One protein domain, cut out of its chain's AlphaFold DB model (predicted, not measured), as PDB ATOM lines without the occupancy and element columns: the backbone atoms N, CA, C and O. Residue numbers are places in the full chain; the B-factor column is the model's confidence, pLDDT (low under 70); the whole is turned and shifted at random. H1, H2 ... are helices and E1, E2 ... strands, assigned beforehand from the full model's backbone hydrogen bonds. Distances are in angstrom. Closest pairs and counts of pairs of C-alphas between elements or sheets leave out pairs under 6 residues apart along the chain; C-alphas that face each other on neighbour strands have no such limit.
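Overview. This is residues 109 to 174 of the 192 residues of the protein "Hypothetical protein" of Rotaria sp. Silwood1 (UniProt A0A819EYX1). An elongated, thinly built model has the antiparallel hairpin E2 and E3 at one end and the loop of residues 119 to 126 towards the other; near that loop H1, H2 and H4 make a small group of helices. The short strand E1 lies nearer the middle, beside the first two printed residues, and after the hairpin residues 161 to 168 run back along the length to H4, which packs on H2. The printed part has 66 residues with four named helices and three named strands, in the order H1, H2, E1, H3, E2, E3, H4; its one sheet has the order E2 - E3, antiparallel. The class is mixed, helices and strands, with under half of the residues in named elements. The whole is only just compact, close to loose, with a radius of gyration of the C-alphas of 12.9 A and spans of 40 by 23 by 17 A.

Along the chain. Find C-alpha 111 at (-41.910, -17.010, -32.904); from there H1, residues 111 to 118, runs 10.6 A to C-alpha 118. Next come H2, residues 127 to 130, 5.7 A long, and E1, residues 134 to 136, 6.5 A long. H3, residues 144 to 147, covers 5.9 A. Look for E2, residues 150 to 153, from C-alpha 150 at (-44.129, -0.524, -41.624), 10.2 A long, then E3, residues 157 to 160, 10.1 A long. H4, residues 169 to 172, is 5.5 A long and ends with C-alpha 172 at (-58.451, -23.060, -28.671).

Arrangement. Start at residues 109 to 110, which pair in parallel with residues 135 to 136 of E1; E1 pairs with no named strand. H1 and H2 are close but not clearly touching, the closest C-alphas being those of Ile 114 and Ile 127, 6.0 A apart. H1 and H3 are also close but not clearly touching, with the C-alphas of Ser 113 and Gly 144 closest at 8.0 A. The hairpin of E2 and E3 has 160 degrees between its directions; look for N 151 and O 159, 2.8 A apart, and N 153 and O 157, 2.9 A apart, within hydrogen-bond range. E1 is apart from both of these strands. H4 touches H2, the closest C-alphas being those of Asn 129 and Thr 171 at 4.9 A. In H1 every O i to N i+4 pair is within hydrogen-bond range; H2, H3 and H4 are too short for such a pair.

Size, cuts and confidence. The C-alphas farthest apart are those of Thr 122 and Gln 156, 41.3 A. The printed part has no cut, and none of its links is long. The mean pLDDT of the printed part is 95.7, and no printed residue is under 70.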
ATOM      1  N   GLY A 109     -47.324 -12.886 -37.138       97.50
ATOM      2  CA  GLY A 109     -46.934 -13.217 -35.767       97.50
ATOM      3  C   GLY A 109     -45.453 -13.575 -35.671       97.50
ATOM      4  O   GLY A 109     -44.860 -14.017 -36.657       97.50
ATOM      5  N   SER A 110     -44.857 -13.394 -34.493       98.06
ATOM      6  CA  SER A 110     -43.463 -13.767 -34.228       98.06
ATOM      7  C   SER A 110     -43.346 -15.089 -33.460       98.06
ATOM      8  O   SER A 110     -44.240 -15.471 -32.695       98.06
ATOM      9  N   LEU A 111     -42.237 -15.805 -33.671       98.38
ATOM     10  CA  LEU A 111     -41.910 -17.010 -32.904       98.38
ATOM     11  C   LEU A 111     -41.671 -16.684 -31.416       98.38
ATOM     12  O   LEU A 111     -42.029 -17.450 -30.529       98.38
ATOM     13  N   GLU A 112     -41.155 -15.498 -31.128       98.25
ATOM     14  CA  GLU A 112     -40.874 -15.035 -29.775       98.25
ATOM     15  C   GLU A 112     -42.160 -14.772 -28.975       98.25
ATOM     16  O   GLU A 112     -42.220 -15.090 -27.786       98.25
ATOM     17  N   SER A 113     -43.210 -14.244 -29.616       97.94
ATOM     18  CA  SER A 113     -44.532 -14.063 -28.996       97.94
ATOM     19  C   SER A 113     -45.192 -15.393 -28.639       97.94
ATOM     20  O   SER A 113     -45.775 -15.529 -27.559       97.94
ATOM     21  N   ILE A 114     -45.107 -16.395 -29.522       97.94
ATOM     22  CA  ILE A 114     -45.681 -17.718 -29.239       97.94
ATOM     23  C   ILE A 114     -44.885 -18.451 -28.154       97.94
ATOM     24  O   ILE A 114     -45.488 -19.097 -27.295       97.94
ATOM     25  N   ASP A 115     -43.559 -18.307 -28.134       98.19
ATOM     26  CA  ASP A 115     -42.704 -18.891 -27.100       98.19
ATOM     27  C   ASP A 115     -42.982 -18.284 -25.724       98.19
ATOM     28  O   ASP A 115     -43.023 -19.003 -24.723       98.19
ATOM     29  N   ASP A 116     -43.209 -16.970 -25.650       98.12
ATOM     30  CA  ASP A 116     -43.602 -16.308 -24.409       98.12
ATOM     31  C   ASP A 116     -44.974 -16.768 -23.907       98.12
ATOM     32  O   ASP A 116     -45.109 -17.152 -22.743       98.12
ATOM     33  N   LEU A 117     -45.980 -16.809 -24.787       97.81
ATOM     34  CA  LEU A 117     -47.301 -17.322 -24.434       97.81
ATOM     35  C   LEU A 117     -47.214 -18.761 -23.909       97.81
ATOM     36  O   LEU A 117     -47.802 -19.072 -22.876       97.81
ATOM     37  N   ASN A 118     -46.440 -19.624 -24.568       98.19
ATOM     38  CA  ASN A 118     -46.289 -21.023 -24.178       98.19
ATOM     39  C   ASN A 118     -45.679 -21.212 -22.779       98.19
ATOM     40  O   ASN A 118     -45.989 -22.208 -22.131       98.19
ATOM     41  N   LYS A 119     -44.893 -20.259 -22.255       97.88
ATOM     42  CA  LYS A 119     -44.395 -20.305 -20.861       97.88
ATOM     43  C   LYS A 119     -45.511 -20.166 -19.824       97.88
ATOM     44  O   LYS A 119     -45.316 -20.529 -18.666       97.88
ATOM     45  N   ARG A 120     -46.659 -19.616 -20.226       97.50
ATOM     46  CA  ARG A 120     -47.834 -19.391 -19.375       97.50
ATOM     47  C   ARG A 120     -48.895 -20.482 -19.530       97.50
ATOM     48  O   ARG A 120     -49.886 -20.460 -18.808       97.50
ATOM     49  N   LEU A 121     -48.697 -21.433 -20.447       97.06
ATOM     50  CA  LEU A 121     -49.649 -22.503 -20.740       97.06
ATOM     51  C   LEU A 121     -49.178 -23.838 -20.164       97.06
ATOM     52  O   LEU A 121     -48.020 -24.220 -20.306       97.06
ATOM     53  N   THR A 122     -50.107 -24.605 -19.592       95.06
ATOM     54  CA  THR A 122     -49.844 -25.999 -19.196       95.06
ATOM     55  C   THR A 122     -49.544 -26.880 -20.409       95.06
ATOM     56  O   THR A 122     -48.680 -27.750 -20.348       95.06
ATOM     57  N   ASN A 123     -50.261 -26.650 -21.513       93.69
ATOM     58  CA  ASN A 123     -50.095 -27.361 -22.775       93.69
ATOM     59  C   ASN A 123     -49.661 -26.358 -23.852       93.69
ATOM     60  O   ASN A 123     -50.480 -25.530 -24.258       93.69
ATOM     61  N   PRO A 124     -48.401 -26.413 -24.315       95.12
ATOM     62  CA  PRO A 124     -47.929 -25.542 -25.379       95.12
ATOM     63  C   PRO A 124     -48.723 -25.720 -26.675       95.12
ATOM     64  O   PRO A 124     -49.135 -26.827 -27.034       95.12
ATOM     65  N   ILE A 125     -48.885 -24.626 -27.407       95.88
ATOM     66  CA  ILE A 125     -49.550 -24.577 -28.707       95.88
ATOM     67  C   ILE A 125     -48.587 -24.122 -29.804       95.88
ATOM     68  O   ILE A 125     -47.511 -23.578 -29.549       95.88
ATOM     69  N   LYS A 126     -48.986 -24.342 -31.059       95.38
ATOM     70  CA  LYS A 126     -48.233 -23.899 -32.235       95.38
ATOM     71  C   LYS A 126     -48.739 -22.530 -32.680       95.38
ATOM     72  O   LYS A 126     -49.919 -22.217 -32.533       95.38
ATOM     73  N   ILE A 127     -47.878 -21.748 -33.328       96.38
ATOM     74  CA  ILE A 127     -48.263 -20.434 -33.863       96.38
ATOM     75  C   ILE A 127     -49.423 -20.526 -34.875       96.38
ATOM     76  O   ILE A 127     -50.220 -19.600 -35.012       96.38
ATOM     77  N   TYR A 128     -49.594 -21.682 -35.523       93.88
ATOM     78  CA  TYR A 128     -50.687 -21.953 -36.459       93.88
ATOM     79  C   TYR A 128     -52.086 -21.908 -35.825       93.88
ATOM     80  O   TYR A 128     -53.055 -21.665 -36.541       93.88
ATOM     81  N   ASN A 129     -52.211 -22.041 -34.496       95.56
ATOM     82  CA  ASN A 129     -53.469 -21.795 -33.783       95.56
ATOM     83  C   ASN A 129     -53.992 -20.360 -33.998       95.56
ATOM     84  O   ASN A 129     -55.196 -20.127 -33.931       95.56
ATOM     85  N   PHE A 130     -53.099 -19.412 -34.297       96.25
ATOM     86  CA  PHE A 130     -53.420 -18.013 -34.586       96.25
ATOM     87  C   PHE A 130     -53.571 -17.715 -36.080       96.25
ATOM     88  O   PHE A 130     -53.904 -16.588 -36.437       96.25
ATOM     89  N   ARG A 131     -53.336 -18.707 -36.950       95.31
ATOM     90  CA  ARG A 131     -53.486 -18.613 -38.412       95.31
ATOM     91  C   ARG A 131     -52.748 -17.407 -39.039       95.31
ATOM     92  O   ARG A 131     -53.364 -16.654 -39.791       95.31
ATOM     93  N   PRO A 132     -51.463 -17.153 -38.717       96.62
ATOM     94  CA  PRO A 132     -50.690 -16.126 -39.414       96.62
ATOM     95  C   PRO A 132     -50.456 -16.503 -40.876       96.62
ATOM     96  O   PRO A 132     -50.253 -17.671 -41.205       96.62
ATOM     97  N   ASN A 133     -50.449 -15.493 -41.742       96.19
ATOM     98  CA  ASN A 133     -49.953 -15.597 -43.111       96.19
ATOM     99  C   ASN A 133     -48.427 -15.464 -43.139       96.19
ATOM    100  O   ASN A 133     -47.765 -16.130 -43.929       96.19
ATOM    101  N   ILE A 134     -47.877 -14.600 -42.277       97.19
ATOM    102  CA  ILE A 134     -46.445 -14.303 -42.194       97.19
ATOM    103  C   ILE A 134     -45.966 -14.636 -40.784       97.19
ATOM    104  O   ILE A 134     -46.504 -14.135 -39.799       97.19
ATOM    105  N   ILE A 135     -44.946 -15.485 -40.694       98.00
ATOM    106  CA  ILE A 135     -44.296 -15.835 -39.432       98.00
ATOM    107  C   ILE A 135     -42.883 -15.276 -39.476       98.00
ATOM    108  O   ILE A 135     -42.145 -15.549 -40.423       98.00
ATOM    109  N   VAL A 136     -42.523 -14.493 -38.466       97.44
ATOM    110  CA  VAL A 136     -41.194 -13.885 -38.341       97.44
ATOM    111  C   VAL A 136     -40.455 -14.431 -37.124       97.44
ATOM    112  O   VAL A 136     -41.053 -15.009 -36.219       97.44
ATOM    113  N   SER A 137     -39.144 -14.235 -37.112       97.38
ATOM    114  CA  SER A 137     -38.271 -14.506 -35.970       97.38
ATOM    115  C   SER A 137     -37.198 -13.424 -35.897       97.38
ATOM    116  O   SER A 137     -37.006 -12.694 -36.874       97.38
ATOM    117  N   GLY A 138     -36.500 -13.331 -34.772       95.81
ATOM    118  CA  GLY A 138     -35.490 -12.311 -34.522       95.81
ATOM    119  C   GLY A 138     -36.081 -10.972 -34.086       95.81
ATOM    120  O   GLY A 138     -35.481  -9.936 -34.360       95.81
ATOM    121  N   VAL A 139     -37.254 -10.970 -33.443       96.19
ATOM    122  CA  VAL A 139     -37.782  -9.748 -32.813       96.19
ATOM    123  C   VAL A 139     -37.077  -9.494 -31.477       96.19
ATOM    124  O   VAL A 139     -36.800 -10.431 -30.731       96.19
ATOM    125  N   ASP A 140     -36.808  -8.227 -31.148       94.75
ATOM    126  CA  ASP A 140     -36.008  -7.856 -29.962       94.75
ATOM    127  C   ASP A 140     -36.614  -8.333 -28.628       94.75
ATOM    128  O   ASP A 140     -35.905  -8.534 -27.641       94.75
ATOM    129  N   LYS A 141     -37.942  -8.482 -28.578       96.75
ATOM    130  CA  LYS A 141     -38.708  -8.951 -27.417       96.75
ATOM    131  C   LYS A 141     -40.025  -9.596 -27.870       96.75
ATOM    132  O   LYS A 141     -40.528  -9.203 -28.926       96.75
ATOM    133  N   PRO A 142     -40.627 -10.503 -27.074       97.44
ATOM    134  CA  PRO A 142     -41.988 -10.974 -27.321       97.44
ATOM    135  C   PRO A 142     -42.952  -9.804 -27.539       97.44
ATOM    136  O   PRO A 142     -42.861  -8.786 -26.843       97.44
ATOM    137  N   TYR A 143     -43.847  -9.949 -28.514       96.38
ATOM    138  CA  TYR A 143     -44.812  -8.938 -28.960       96.38
ATOM    139  C   TYR A 143     -44.162  -7.666 -29.532       96.38
ATOM    140  O   TYR A 143     -44.793  -6.618 -29.656       96.38
ATOM    141  N   GLY A 144     -42.873  -7.726 -29.886       96.38
ATOM    142  CA  GLY A 144     -42.157  -6.628 -30.535       96.38
ATOM    143  C   GLY A 144     -42.771  -6.240 -31.883       96.38
ATOM    144  O   GLY A 144     -42.751  -5.062 -32.242       96.38
ATOM    145  N   GLU A 145     -43.373  -7.204 -32.583       95.25
ATOM    146  CA  GLU A 145     -44.052  -6.996 -33.860       95.25
ATOM    147  C   GLU A 145     -45.246  -6.034 -33.776       95.25
ATOM    148  O   GLU A 145     -45.555  -5.367 -34.762       95.25
ATOM    149  N   ASP A 146     -45.874  -5.886 -32.602       94.50
ATOM    150  CA  ASP A 146     -47.035  -5.004 -32.415       94.50
ATOM    151  C   ASP A 146     -46.686  -3.519 -32.605       94.50
ATOM    152  O   ASP A 146     -47.563  -2.686 -32.852       94.50
ATOM    153  N   TYR A 147     -45.400  -3.177 -32.498       94.38
ATOM    154  CA  TYR A 147     -44.899  -1.809 -32.614       94.38
ATOM    155  C   TYR A 147     -44.412  -1.456 -34.023       94.38
ATOM    156  O   TYR A 147     -44.087  -0.295 -34.286       94.38
ATOM    157  N   TRP A 148     -44.353  -2.422 -34.941       95.06
ATOM    158  CA  TRP A 148     -43.928  -2.172 -36.313       95.06
ATOM    159  C   TRP A 148     -45.044  -1.497 -37.102       95.06
ATOM    160  O   TRP A 148     -46.088  -2.089 -37.359       95.06
ATOM    161  N   ARG A 149     -44.817  -0.244 -37.507       94.75
ATOM    162  CA  ARG A 149     -45.769   0.515 -38.337       94.75
ATOM    163  C   ARG A 149     -45.637   0.213 -39.821       94.75
ATOM    164  O   ARG A 149     -46.633   0.248 -40.537       94.75
ATOM    165  N   GLU A 150     -44.435  -0.131 -40.256       95.56
ATOM    166  CA  GLU A 150     -44.129  -0.524 -41.624       95.56
ATOM    167  C   GLU A 150     -43.162  -1.703 -41.602       95.56
ATOM    168  O   GLU A 150     -42.290  -1.795 -40.736       95.56
ATOM    169  N   ILE A 151     -43.332  -2.610 -42.555       95.25
ATOM    170  CA  ILE A 151     -42.497  -3.792 -42.734       95.25
ATOM    171  C   ILE A 151     -42.150  -3.880 -44.211       95.25
ATOM    172  O   ILE A 151     -43.018  -3.747 -45.074       95.25
ATOM    173  N   GLN A 152     -40.884  -4.140 -44.501       96.88
ATOM    174  CA  GLN A 152     -40.415  -4.407 -45.849       96.88
ATOM    175  C   GLN A 152     -39.918  -5.852 -45.944       96.88
ATOM    176  O   GLN A 152     -39.102  -6.287 -45.134       96.88
ATOM    177  N   ILE A 153     -40.414  -6.591 -46.938       95.81
ATOM    178  CA  ILE A 153     -40.020  -7.973 -47.225       95.81
ATOM    179  C   ILE A 153     -39.382  -8.003 -48.617       95.81
ATOM    180  O   ILE A 153     -40.049  -7.797 -49.635       95.81
ATOM    181  N   GLY A 154     -38.069  -8.241 -48.659       96.12
ATOM    182  CA  GLY A 154     -37.277  -8.064 -49.878       96.12
ATOM    183  C   GLY A 154     -37.330  -6.619 -50.388       96.12
ATOM    184  O   GLY A 154     -37.524  -5.677 -49.621       96.12
ATOM    185  N   ASP A 155     -37.190  -6.424 -51.696       95.44
ATOM    186  CA  ASP A 155     -37.086  -5.073 -52.268       95.44
ATOM    187  C   ASP A 155     -38.437  -4.456 -52.662       95.44
ATOM    188  O   ASP A 155     -38.530  -3.248 -52.872       95.44
ATOM    189  N   GLN A 156     -39.488  -5.273 -52.782       95.88
ATOM    190  CA  GLN A 156     -40.741  -4.869 -53.435       95.88
ATOM    191  C   GLN A 156     -41.954  -4.855 -52.509       95.88
ATOM    192  O   GLN A 156     -42.872  -4.063 -52.721       95.88
ATOM    193  N   VAL A 157     -41.990  -5.719 -51.493       96.62
ATOM    194  CA  VAL A 157     -43.179  -5.861 -50.652       96.62
ATOM    195  C   VAL A 157     -43.059  -4.924 -49.463       96.62
ATOM    196  O   VAL A 157     -42.188  -5.098 -48.612       96.62
ATOM    197  N   LYS A 158     -43.958  -3.943 -49.396       96.38
ATOM    198  CA  LYS A 158     -44.139  -3.068 -48.238       96.38
ATOM    199  C   LYS A 158     -45.508  -3.326 -47.637       96.38
ATOM    200  O   LYS A 158     -46.519  -3.244 -48.329       96.38
ATOM    201  N   LEU A 159     -45.526  -3.638 -46.351       95.75
ATOM    202  CA  LEU A 159     -46.729  -3.800 -45.554       95.75
ATOM    203  C   LEU A 159     -46.769  -2.676 -44.531       95.75
ATOM    204  O   LEU A 159     -45.736  -2.261 -44.009       95.75
ATOM    205  N   ARG A 160     -47.971  -2.206 -44.225       94.62
ATOM    206  CA  ARG A 160     -48.199  -1.256 -43.142       94.62
ATOM    207  C   ARG A 160     -49.068  -1.891 -42.080       94.62
ATOM    208  O   ARG A 160     -49.867  -2.785 -42.361       94.62
ATOM    209  N   TRP A 161     -48.918  -1.395 -40.868       93.19
ATOM    210  CA  TRP A 161     -49.802  -1.739 -39.777       93.19
ATOM    211  C   TRP A 161     -51.227  -1.254 -40.068       93.19
ATOM    212  O   TRP A 161     -51.427  -0.189 -40.655       93.19
ATOM    213  N   PHE A 162     -52.206  -2.058 -39.659       91.12
ATOM    214  CA  PHE A 162     -53.627  -1.727 -39.759       91.12
ATOM    215  C   PHE A 162     -54.295  -1.742 -38.383       91.12
ATOM    216  O   PHE A 162     -54.845  -0.734 -37.956       91.12
ATOM    217  N   ARG A 163     -54.253  -2.888 -37.691       89.62
ATOM    218  CA  ARG A 163     -54.740  -3.043 -36.316       89.62
ATOM    219  C   ARG A 163     -54.175  -4.303 -35.671       89.62
ATOM    220  O   ARG A 163     -53.809  -5.252 -36.366       89.62
ATOM    221  N   SER A 164     -54.188  -4.346 -34.342       90.50
ATOM    222  CA  SER A 164     -53.930  -5.576 -33.587       90.50
ATOM    223  C   SER A 164     -55.062  -6.590 -33.787       90.50
ATOM    224  O   SER A 164     -56.244  -6.235 -33.798       90.50
ATOM    225  N   CYS A 165     -54.707  -7.870 -33.928       90.69
ATOM    226  CA  CYS A 165     -55.674  -8.949 -34.114       90.69
ATOM    227  C   CYS A 165     -56.284  -9.370 -32.771       90.69
ATOM    228  O   CYS A 165     -55.608  -9.954 -31.920       90.69
ATOM    229  N   LEU A 166     -57.582  -9.112 -32.600       89.94
ATOM    230  CA  LEU A 166     -58.334  -9.600 -31.449       89.94
ATOM    231  C   LEU A 166     -58.457 -11.123 -31.524       89.94
ATOM    232  O   LEU A 166     -58.830 -11.691 -32.550       89.94
ATOM    233  N   ARG A 167     -58.124 -11.805 -30.427       94.12
ATOM    234  CA  ARG A 167     -58.118 -13.269 -30.394       94.12
ATOM    235  C   ARG A 167     -59.461 -13.802 -29.919       94.12
ATOM    236  O   ARG A 167     -59.963 -13.425 -28.863       94.12
ATOM    237  N   CYS A 168     -60.021 -14.725 -30.693       93.12
ATOM    238  CA  CYS A 168     -61.272 -15.401 -30.376       93.12
ATOM    239  C   CYS A 168     -61.038 -16.864 -29.960       93.12
ATOM    240  O   CYS A 168     -59.915 -17.386 -29.992       93.12
ATOM    241  N   LEU A 169     -62.128 -17.556 -29.619       95.38
ATOM    242  CA  LEU A 169     -62.120 -18.967 -29.223       95.38
ATOM    243  C   LEU A 169     -61.607 -19.922 -30.314       95.38
ATOM    244  O   LEU A 169     -61.375 -21.092 -30.019       95.38
ATOM    245  N   LEU A 170     -61.421 -19.492 -31.568       95.00
ATOM    246  CA  LEU A 170     -60.849 -20.359 -32.609       95.00
ATOM    247  C   LEU A 170     -59.393 -20.753 -32.320       95.00
ATOM    248  O   LEU A 170     -58.966 -21.825 -32.739       95.00
ATOM    249  N   THR A 171     -58.669 -19.956 -31.531       96.31
ATOM    250  CA  THR A 171     -57.298 -20.279 -31.095       96.31
ATOM    251  C   THR A 171     -57.226 -21.544 -30.232       96.31
ATOM    252  O   THR A 171     -56.196 -22.214 -30.195       96.31
ATOM    253  N   THR A 172     -58.340 -21.914 -29.593       96.69
ATOM    254  CA  THR A 172     -58.451 -23.060 -28.671       96.69
ATOM    255  C   THR A 172     -58.629 -24.406 -29.375       96.69
ATOM    256  O   THR A 172     -58.790 -25.443 -28.735       96.69
ATOM    257  N   ILE A 173     -58.661 -24.413 -30.709       95.88
ATOM    258  CA  ILE A 173     -58.867 -25.626 -31.499       95.88
ATOM    259  C   ILE A 173     -57.519 -26.300 -31.718       95.88
ATOM    260  O   ILE A 173     -56.635 -25.739 -32.371       95.88
ATOM    261  N   ASN A 174     -57.380 -27.536 -31.248       93.44
ATOM    262  CA  ASN A 174     -56.255 -28.377 -31.618       93.44
ATOM    263  C   ASN A 174     -56.340 -28.691 -33.123       93.44
ATOM    264  O   ASN A 174     -57.305 -29.302 -33.580       93.44
TER     265      ASN A 174